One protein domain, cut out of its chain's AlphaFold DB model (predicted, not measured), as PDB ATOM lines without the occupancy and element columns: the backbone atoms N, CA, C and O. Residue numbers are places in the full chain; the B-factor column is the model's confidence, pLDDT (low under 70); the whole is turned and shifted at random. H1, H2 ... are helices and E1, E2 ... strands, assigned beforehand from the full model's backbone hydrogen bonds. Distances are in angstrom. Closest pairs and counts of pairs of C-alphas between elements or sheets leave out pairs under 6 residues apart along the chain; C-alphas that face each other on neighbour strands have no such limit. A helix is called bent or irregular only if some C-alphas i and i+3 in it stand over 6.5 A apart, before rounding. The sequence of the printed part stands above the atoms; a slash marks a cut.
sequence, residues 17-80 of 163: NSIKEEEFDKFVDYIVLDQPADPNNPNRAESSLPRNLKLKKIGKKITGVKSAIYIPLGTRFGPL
ATOM      1  N   ASN A  17     -18.642 -12.659  98.451       74.81
ATOM      2  CA  ASN A  17     -17.628 -11.820  97.803       74.81
ATOM      3  C   ASN A  17     -16.649 -12.628  96.936       74.81
ATOM      4  O   ASN A  17     -15.934 -12.053  96.118       74.81
ATOM      5  N   SER A  18     -16.609 -13.951  97.116       79.69
ATOM      6  CA  SER A  18     -15.736 -14.866  96.368       79.69
ATOM      7  C   SER A  18     -16.416 -15.516  95.156       79.69
ATOM      8  O   SER A  18     -15.751 -16.157  94.341       79.69
ATOM      9  N   ILE A  19     -17.735 -15.338  95.023       82.19
ATOM     10  CA  ILE A  19     -18.557 -15.948  93.976       82.19
ATOM     11  C   ILE A  19     -18.443 -15.120  92.695       82.19
ATOM     12  O   ILE A  19     -18.546 -13.891  92.717       82.19
ATOM     13  N   LYS A  20     -18.233 -15.790  91.560       83.94
ATOM     14  CA  LYS A  20     -18.192 -15.117  90.256       83.94
ATOM     15  C   LYS A  20     -19.598 -14.731  89.797       83.94
ATOM     16  O   LYS A  20     -20.561 -15.427  90.110       83.94
ATOM     17  N   GLU A  21     -19.718 -13.658  89.013       81.75
ATOM     18  CA  GLU A  21     -21.014 -13.156  88.524       81.75
ATOM     19  C   GLU A  21     -21.845 -14.239  87.816       81.75
ATOM     20  O   GLU A  21     -23.058 -14.309  88.014       81.75
ATOM     21  N   GLU A  22     -21.197 -15.138  87.070       80.31
ATOM     22  CA  GLU A  22     -21.852 -16.226  86.328       80.31
ATOM     23  C   GLU A  22     -22.413 -17.334  87.229       80.31
ATOM     24  O   GLU A  22     -23.181 -18.186  86.782       80.31
ATOM     25  N   GLU A  23     -22.017 -17.361  88.500       83.94
ATOM     26  CA  GLU A  23     -22.450 -18.375  89.454       83.94
ATOM     27  C   GLU A  23     -23.611 -17.902  90.320       83.94
ATOM     28  O   GLU A  23     -24.305 -18.751  90.875       83.94
ATOM     29  N   PHE A  24     -23.884 -16.593  90.386       83.44
ATOM     30  CA  PHE A  24     -24.980 -16.052  91.195       83.44
ATOM     31  C   PHE A  24     -26.342 -16.613  90.802       83.44
ATOM     32  O   PHE A  24     -27.159 -16.852  91.685       83.44
ATOM     33  N   ASP A  25     -26.565 -16.905  89.516       83.75
ATOM     34  CA  ASP A  25     -27.810 -17.523  89.047       83.75
ATOM     35  C   ASP A  25     -28.074 -18.894  89.699       83.75
ATOM     36  O   ASP A  25     -29.230 -19.270  89.872       83.75
ATOM     37  N   LYS A  26     -27.032 -19.614  90.143       85.31
ATOM     38  CA  LYS A  26     -27.165 -20.897  90.862       85.31
ATOM     39  C   LYS A  26     -27.670 -20.731  92.300       85.31
ATOM     40  O   LYS A  26     -28.109 -21.710  92.893       85.31
ATOM     41  N   PHE A  27     -27.579 -19.524  92.857       85.69
ATOM     42  CA  PHE A  27     -27.990 -19.192  94.225       85.69
ATOM     43  C   PHE A  27     -29.314 -18.412  94.266       85.69
ATOM     44  O   PHE A  27     -29.679 -17.864  95.308       85.69
ATOM     45  N   VAL A  28     -30.018 -18.305  93.132       89.19
ATOM     46  CA  VAL A  28     -31.315 -17.627  93.055       89.19
ATOM     47  C   VAL A  28     -32.433 -18.615  93.370       89.19
ATOM     48  O   VAL A  28     -32.789 -19.443  92.538       89.19
ATOM     49  N   ASP A  29     -33.036 -18.464  94.546       92.19
ATOM     50  CA  ASP A  29     -34.214 -19.235  94.967       92.19
ATOM     51  C   ASP A  29     -35.526 -18.494  94.666       92.19
ATOM     52  O   ASP A  29     -36.569 -19.103  94.421       92.19
ATOM     53  N   TYR A  30     -35.485 -17.158  94.675       94.38
ATOM     54  CA  TYR A  30     -36.667 -16.313  94.512       94.38
ATOM     55  C   TYR A  30     -36.409 -15.218  93.487       94.38
ATOM     56  O   TYR A  30     -35.386 -14.538  93.533       94.38
ATOM     57  N   ILE A  31     -37.370 -14.979  92.595       94.75
ATOM     58  CA  ILE A  31     -37.321 -13.871  91.635       94.75
ATOM     59  C   ILE A  31     -38.470 -12.917  91.933       94.75
ATOM     60  O   ILE A  31     -39.640 -13.302  91.928       94.75
ATOM     61  N   VAL A  32     -38.134 -11.652  92.172       96.44
ATOM     62  CA  VAL A  32     -39.109 -10.582  92.365       96.44
ATOM     63  C   VAL A  32     -39.113  -9.695  91.132       96.44
ATOM     64  O   VAL A  32     -38.162  -8.956  90.872       96.44
ATOM     65  N   LEU A  33     -40.215  -9.760  90.391       96.44
ATOM     66  CA  LEU A  33     -40.437  -8.938  89.210       96.44
ATOM     67  C   LEU A  33     -40.903  -7.529  89.591       96.44
ATOM     68  O   LEU A  33     -41.627  -7.332  90.575       96.44
ATOM     69  N   ASP A  34     -40.530  -6.561  88.759       96.62
ATOM     70  CA  ASP A  34     -41.066  -5.203  88.812       96.62
ATOM     71  C   ASP A  34     -42.597  -5.217  88.670       96.62
ATOM     72  O   ASP A  34     -43.179  -6.061  87.981       96.62
ATOM     73  N   GLN A  35     -43.270  -4.254  89.302       95.19
ATOM     74  CA  GLN A  35     -44.676  -4.019  88.984       95.19
ATOM     75  C   GLN A  35     -44.790  -3.508  87.538       95.19
ATOM     76  O   GLN A  35     -43.971  -2.686  87.111       95.19
ATOM     77  N   PRO A  36     -45.806  -3.957  86.782       89.69
ATOM     78  CA  PRO A  36     -46.042  -3.446  85.443       89.69
ATOM     79  C   PRO A  36     -46.336  -1.947  85.528       89.69
ATOM     80  O   PRO A  36     -47.268  -1.517  86.206       89.69
ATOM     81  N   ALA A  37     -45.520  -1.155  84.842       80.00
ATOM     82  CA  ALA A  37     -45.672   0.286  84.745       80.00
ATOM     83  C   ALA A  37     -46.062   0.653  83.314       80.00
ATOM     84  O   ALA A  37     -45.456   0.156  82.363       80.00
ATOM     85  N   ASP A  38     -47.046   1.538  83.164       80.12
ATOM     86  CA  ASP A  38     -47.372   2.127  81.865       80.12
ATOM     87  C   ASP A  38     -46.124   2.857  81.320       80.12
ATOM     88  O   ASP A  38     -45.550   3.685  82.040       80.12
ATOM     89  N   PRO A  39     -45.676   2.568  80.082       70.81
ATOM     90  CA  PRO A  39     -44.559   3.268  79.448       70.81
ATOM     91  C   PRO A  39     -44.716   4.793  79.404       70.81
ATOM     92  O   PRO A  39     -43.714   5.502  79.401       70.81
ATOM     93  N   ASN A  40     -45.953   5.299  79.393       78.75
ATOM     94  CA  ASN A  40     -46.258   6.729  79.380       78.75
ATOM     95  C   ASN A  40     -46.403   7.327  80.789       78.75
ATOM     96  O   ASN A  40     -46.704   8.515  80.925       78.75
ATOM     97  N   ASN A  41     -46.210   6.534  81.847       80.31
ATOM     98  CA  ASN A  41     -46.305   7.027  83.212       80.31
ATOM     99  C   ASN A  41     -45.144   7.997  83.503       80.31
ATOM    100  O   ASN A  41     -43.983   7.569  83.514       80.31
ATOM    101  N   PRO A  42     -45.419   9.274  83.840       85.00
ATOM    102  CA  PRO A  42     -44.373  10.224  84.216       85.00
ATOM    103  C   PRO A  42     -43.615   9.799  85.486       85.00
ATOM    104  O   PRO A  42     -42.567  10.358  85.792       85.00
ATOM    105  N   ASN A  43     -44.126   8.808  86.220       88.00
ATOM    106  CA  ASN A  43     -43.505   8.234  87.402       88.00
ATOM    107  C   ASN A  43     -43.261   6.719  87.278       88.00
ATOM    108  O   ASN A  43     -43.489   5.944  88.218       88.00
ATOM    109  N   ARG A  44     -42.800   6.277  86.100       93.56
ATOM    110  CA  ARG A  44     -42.446   4.876  85.831       93.56
ATOM    111  C   ARG A  44     -41.552   4.285  86.930       93.56
ATOM    112  O   ARG A  44     -41.836   3.198  87.438       93.56
ATOM    113  N   ALA A  45     -40.525   5.019  87.356       95.00
ATOM    114  CA  ALA A  45     -39.604   4.561  88.387       95.00
ATOM    115  C   ALA A  45     -40.276   4.263  89.738       95.00
ATOM    116  O   ALA A  45     -39.968   3.234  90.327       95.00
ATOM    117  N   GLU A  46     -41.188   5.097  90.252       95.44
ATOM    118  CA  GLU A  46     -41.897   4.737  91.495       95.44
ATOM    119  C   GLU A  46     -42.936   3.635  91.257       95.44
ATOM    120  O   GLU A  46     -43.069   2.733  92.083       95.44
ATOM    121  N   SER A  47     -43.656   3.679  90.130       95.12
ATOM    122  CA  SER A  47     -44.741   2.727  89.844       95.12
ATOM    123  C   SER A  47     -44.273   1.292  89.592       95.12
ATOM    124  O   SER A  47     -45.053   0.364  89.771       95.12
ATOM    125  N   SER A  48     -43.000   1.105  89.233       96.75
ATOM    126  CA  SER A  48     -42.391  -0.217  89.036       96.75
ATOM    127  C   SER A  48     -41.997  -0.921  90.340       96.75
ATOM    128  O   SER A  48     -41.587  -2.077  90.295       96.75
ATOM    129  N   LEU A  49     -42.122  -0.264  91.504       97.50
ATOM    130  CA  LEU A  49     -41.686  -0.808  92.791       97.50
ATOM    131  C   LEU A  49     -42.465  -2.084  93.179       97.50
ATOM    132  O   LEU A  49     -43.685  -2.024  93.356       97.50
ATOM    133  N   PRO A  50     -41.780  -3.219  93.409       97.69
ATOM    134  CA  PRO A  50     -42.388  -4.441  93.918       97.69
ATOM    135  C   PRO A  50     -43.151  -4.246  95.238       97.69
ATOM    136  O   PRO A  50     -42.727  -3.501  96.122       97.69
ATOM    137  N   ARG A  51     -44.269  -4.964  95.412       95.69
ATOM    138  CA  ARG A  51     -45.163  -4.823  96.586       95.69
ATOM    139  C   ARG A  51     -44.511  -5.196  97.921       95.69
ATOM    140  O   ARG A  51     -44.965  -4.756  98.975       95.69
ATOM    141  N   ASN A  52     -43.458  -6.007  97.881       96.19
ATOM    142  CA  ASN A  52     -42.647  -6.376  99.038       96.19
ATOM    143  C   ASN A  52     -41.663  -5.270  99.462       96.19
ATOM    144  O   ASN A  52     -40.954  -5.453 100.454       96.19
ATOM    145  N   LEU A  53     -41.640  -4.120  98.779       98.06
ATOM    146  CA  LEU A  53     -40.773  -2.976  99.065       98.06
ATOM    147  C   LEU A  53     -41.579  -1.685  99.296       98.06
ATOM    148  O   LEU A  53     -42.741  -1.554  98.918       98.06
ATOM    149  N   LYS A  54     -40.947  -0.699  99.942       97.81
ATOM    150  CA  LYS A  54     -41.469   0.662 100.152       97.81
ATOM    151  C   LYS A  54     -40.369   1.697  99.934       97.81
ATOM    152  O   LYS A  54     -39.227   1.503 100.349       97.81
ATOM    153  N   LEU A  55     -40.727   2.847  99.366       97.25
ATOM    154  CA  LEU A  55     -39.815   3.988  99.250       97.25
ATOM    155  C   LEU A  55     -39.612   4.664 100.610       97.25
ATOM    156  O   LEU A  55     -40.566   4.897 101.358       97.25
ATOM    157  N   LYS A  56     -38.367   5.030 100.912       96.12
ATOM    158  CA  LYS A  56     -38.027   5.959 101.995       96.12
ATOM    159  C   LYS A  56     -38.100   7.382 101.438       96.12
ATOM    160  O   LYS A  56     -37.506   7.664 100.397       96.12
ATOM    161  N   LYS A  57     -38.823   8.275 102.119       95.06
ATOM    162  CA  LYS A  57     -38.996   9.678 101.711       95.06
ATOM    163  C   LYS A  57     -38.651  10.619 102.868       95.06
ATOM    164  O   LYS A  57     -38.995  10.333 104.011       95.06
ATOM    165  N   ILE A  58     -37.990  11.734 102.560       94.19
ATOM    166  CA  ILE A  58     -37.819  12.887 103.456       94.19
ATOM    167  C   ILE A  58     -38.497  14.073 102.766       94.19
ATOM    168  O   ILE A  58     -38.023  14.565 101.738       94.19
ATOM    169  N   GLY A  59     -39.659  14.481 103.280       93.69
ATOM    170  CA  GLY A  59     -40.557  15.388 102.562       93.69
ATOM    171  C   GLY A  59     -40.983  14.789 101.216       93.69
ATOM    172  O   GLY A  59     -41.459  13.657 101.159       93.69
ATOM    173  N   LYS A  60     -40.772  15.530 100.119       89.31
ATOM    174  CA  LYS A  60     -41.054  15.063  98.745       89.31
ATOM    175  C   LYS A  60     -39.905  14.268  98.110       89.31
ATOM    176  O   LYS A  60     -40.080  13.707  97.035       89.31
ATOM    177  N   LYS A  61     -38.726  14.221  98.740       91.25
ATOM    178  CA  LYS A  61     -37.526  13.601  98.166       91.25
ATOM    179  C   LYS A  61     -37.444  12.127  98.547       91.25
ATOM    180  O   LYS A  61     -37.455  11.799  99.732       91.25
ATOM    181  N   ILE A  62     -37.283  11.253  97.557       94.12
ATOM    182  CA  ILE A  62     -36.977   9.836  97.785       94.12
ATOM    183  C   ILE A  62     -35.498   9.699  98.148       94.12
ATOM    184  O   ILE A  62     -34.624  10.254  97.478       94.12
ATOM    185  N   THR A  63     -35.225   8.983  99.234       93.44
ATOM    186  CA  THR A  63     -33.879   8.831  99.804       93.44
ATOM    187  C   THR A  63     -33.382   7.395  99.825       93.44
ATOM    188  O   THR A  63     -32.200   7.179 100.064       93.44
ATOM    189  N   GLY A  64     -34.254   6.421  99.576       95.19
ATOM    190  CA  GLY A  64     -33.881   5.017  99.603       95.19
ATOM    191  C   GLY A  64     -35.064   4.089  99.372       95.19
ATOM    192  O   GLY A  64     -36.204   4.525  99.189       95.19
ATOM    193  N   VAL A  65     -34.793   2.797  99.495       97.44
ATOM    194  CA  VAL A  65     -35.790   1.725  99.492       97.44
ATOM    195  C   VAL A  65     -35.670   0.953 100.808       97.44
ATOM    196  O   VAL A  65     -34.594   0.884 101.407       97.44
ATOM    197  N   LYS A  66     -36.783   0.436 101.321       96.56
ATOM    198  CA  LYS A  66     -36.814  -0.533 102.424       96.56
ATOM    199  C   LYS A  66     -37.723  -1.692 102.076       96.56
ATOM    200  O   LYS A  66     -38.659  -1.529 101.298       96.56
ATOM    201  N   SER A  67     -37.489  -2.827 102.712       97.00
ATOM    202  CA  SER A  67     -38.426  -3.931 102.662       97.00
ATOM    203  C   SER A  67     -39.731  -3.584 103.396       97.00
ATOM    204  O   SER A  67     -39.760  -2.817 104.365       97.00
ATOM    205  N   ALA A  68     -40.841  -4.095 102.869       96.31
ATOM    206  CA  ALA A  68     -42.163  -4.068 103.492       96.31
ATOM    207  C   ALA A  68     -42.435  -5.346 104.296       96.31
ATOM    208  O   ALA A  68     -43.241  -5.325 105.223       96.31
ATOM    209  N   ILE A  69     -41.772  -6.434 103.907       95.06
ATOM    210  CA  ILE A  69     -41.843  -7.773 104.492       95.06
ATOM    211  C   ILE A  69     -40.430  -8.356 104.594       95.06
ATOM    212  O   ILE A  69     -39.468  -7.745 104.129       95.06
ATOM    213  N   TYR A  70     -40.296  -9.540 105.187       95.25
ATOM    214  CA  TYR A  70     -39.047 -10.294 105.125       95.25
ATOM    215  C   TYR A  70     -38.693 -10.642 103.668       95.25
ATOM    216  O   TYR A  70     -39.573 -11.020 102.892       95.25
ATOM    217  N   ILE A  71     -37.418 -10.491 103.307       96.12
ATOM    218  CA  ILE A  71     -36.874 -10.854 101.995       96.12
ATOM    219  C   ILE A  71     -35.899 -12.014 102.223       96.12
ATOM    220  O   ILE A  71     -34.889 -11.794 102.894       96.12
ATOM    221  N   PRO A  72     -36.191 -13.223 101.717       94.62
ATOM    222  CA  PRO A  72     -35.290 -14.362 101.858       94.62
ATOM    223  C   PRO A  72     -33.929 -14.125 101.195       94.62
ATOM    224  O   PRO A  72     -33.827 -13.408 100.193       94.62
ATOM    225  N   LEU A  73     -32.892 -14.780 101.724       91.31
ATOM    226  CA  LEU A  73     -31.614 -14.932 101.024       91.31
ATOM    227  C   LEU A  73     -31.850 -15.588  99.649       91.31
ATOM    228  O   LEU A  73     -32.804 -16.343  99.484       91.31
ATOM    229  N   GLY A  74     -31.019 -15.260  98.655       90.94
ATOM    230  CA  GLY A  74     -31.186 -15.783  97.292       90.94
ATOM    231  C   GLY A  74     -32.309 -15.101  96.498       90.94
ATOM    232  O   GLY A  74     -32.705 -15.584  95.440       90.94
ATOM    233  N   THR A  75     -32.843 -13.973  96.983       95.38
ATOM    234  CA  THR A  75     -33.833 -13.187  96.232       95.38
ATOM    235  C   THR A  75     -33.164 -12.307  95.176       95.38
ATOM    236  O   THR A  75     -32.432 -11.370  95.501       95.38
ATOM    237  N   ARG A  76     -33.498 -12.542  93.905       95.12
ATOM    238  CA  ARG A  76     -33.106 -11.713  92.763       95.12
ATOM    239  C   ARG A  76     -34.143 -10.627  92.481       95.12
ATOM    240  O   ARG A  76     -35.339 -10.894  92.366       95.12
ATOM    241  N   PHE A  77     -33.648  -9.408  92.286       96.19
ATOM    242  CA  PHE A  77     -34.401  -8.261  91.782       96.19
ATOM    243  C   PHE A  77     -33.879  -7.836  90.406       96.19
ATOM    244  O   PHE A  77     -32.702  -8.029  90.094       96.19
ATOM    245  N   GLY A  78     -34.733  -7.187  89.617       94.12
ATOM    246  CA  GLY A  78     -34.360  -6.575  88.343       94.12
ATOM    247  C   GLY A  78     -34.916  -7.303  87.114       94.12
ATOM    248  O   GLY A  78     -35.840  -8.106  87.239       94.12
ATOM    249  N   PRO A  79     -34.380  -7.010  85.915       94.12
ATOM    250  CA  PRO A  79     -33.124  -6.293  85.660       94.12
ATOM    251  C   PRO A  79     -33.175  -4.790  85.974       94.12
ATOM    252  O   PRO A  79     -34.241  -4.191  86.109       94.12
ATOM    253  N   LEU A  80     -31.999  -4.162  86.061       94.81
ATOM    254  CA  LEU A  80     -31.891  -2.705  86.106       94.81
ATOM    255  C   LEU A  80     -32.410  -2.105  84.791       94.81
ATOM    256  O   LEU A  80     -31.969  -2.505  83.713       94.81
TER     257      LEU A  80
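AT A GLANCE: This is residues 17 to 80 of the 163 residues of an uncharacterized protein of Acyrthosiphon pisum (UniProt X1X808). The printed part is a loose, open loop of chain, with the long strand hairpin E2 and E3 toward one end of it and the short strands E1 and E4 side by side where the loop closes. From E1 the chain runs out through a long link and the small helix H2 into the hairpin, and then comes back to E4; H1 lies at the other end, its centre the farthest of the elements from the mean of the C-alphas. There are 64 residues printed, with two named helices and four named strands in the order H1, E1, H2, E2, E3, E4; one sheet is E2 and E3, antiparallel, the other is E1 and E4, parallel. The class is mixed, helices and strands, with 30 residues in named elements, under half of those printed. The whole is loose, with a radius of gyration of the C-alphas of 14.3 A, and spans 39 by 26 by 19 A.

IN THESE COORDINATES: Find C-alpha 53 at (-40.773, -2.976, 99.065); from there E2, residues 53 to 58, runs 16.7 A. E3, residues 61 to 67, runs 18.1 A to C-alpha 67 at (-38.426, -3.931, 102.662). Earlier comes H2, residues 44 to 47. Look for E1 at residues 30 to 32, 6.6 A long, and for E4 at residues 75 to 77, 6.7 A long. H1, residues 21 to 27, begins with C-alpha 21 at (-21.014, -13.156, 88.524) and is 10.8 A long; it is only just irregular, with C-alphas 22 and 25 at 6.7 A.

HOW THE PARTS SIT: Start at the hairpin of E2 and E3, whose directions stand at 149 degrees. C-alphas 55 and 65 face each other at 4.6 A, and N 54 and O 66, 2.8 A apart, are within hydrogen-bond range, as are N 63 and O 56 at 2.9 A. E1 and E4 are parallel, at 27 degrees; C-alphas 30 and 75 face each other at 4.6 A, and N 76 and O 30 are within hydrogen-bond range at 2.8 A. Both E2 and E3 are apart from E1 and from E4. H2 is apart from E3 and E4, and H1 is apart from H2, E2, E3 and E4. In H1, 0 of 3 O i to N i+4 pairs and 3 of 4 O i to N i+3 pairs are within hydrogen-bond range; H2 is too short for an O i to N i+4 pair.

THE WHOLE: The two C-alphas farthest apart are those of Ser 18 and Asn 40, at 41.1 A. The printed part has no cut. Its long link is E1 to H2, with 11 residues between them; E3 to E4 is short, and H1 to E1, H2 to E2 and E2 to E3 are tight. The mean pLDDT of the printed part is 91.1, and no printed residue is under 70.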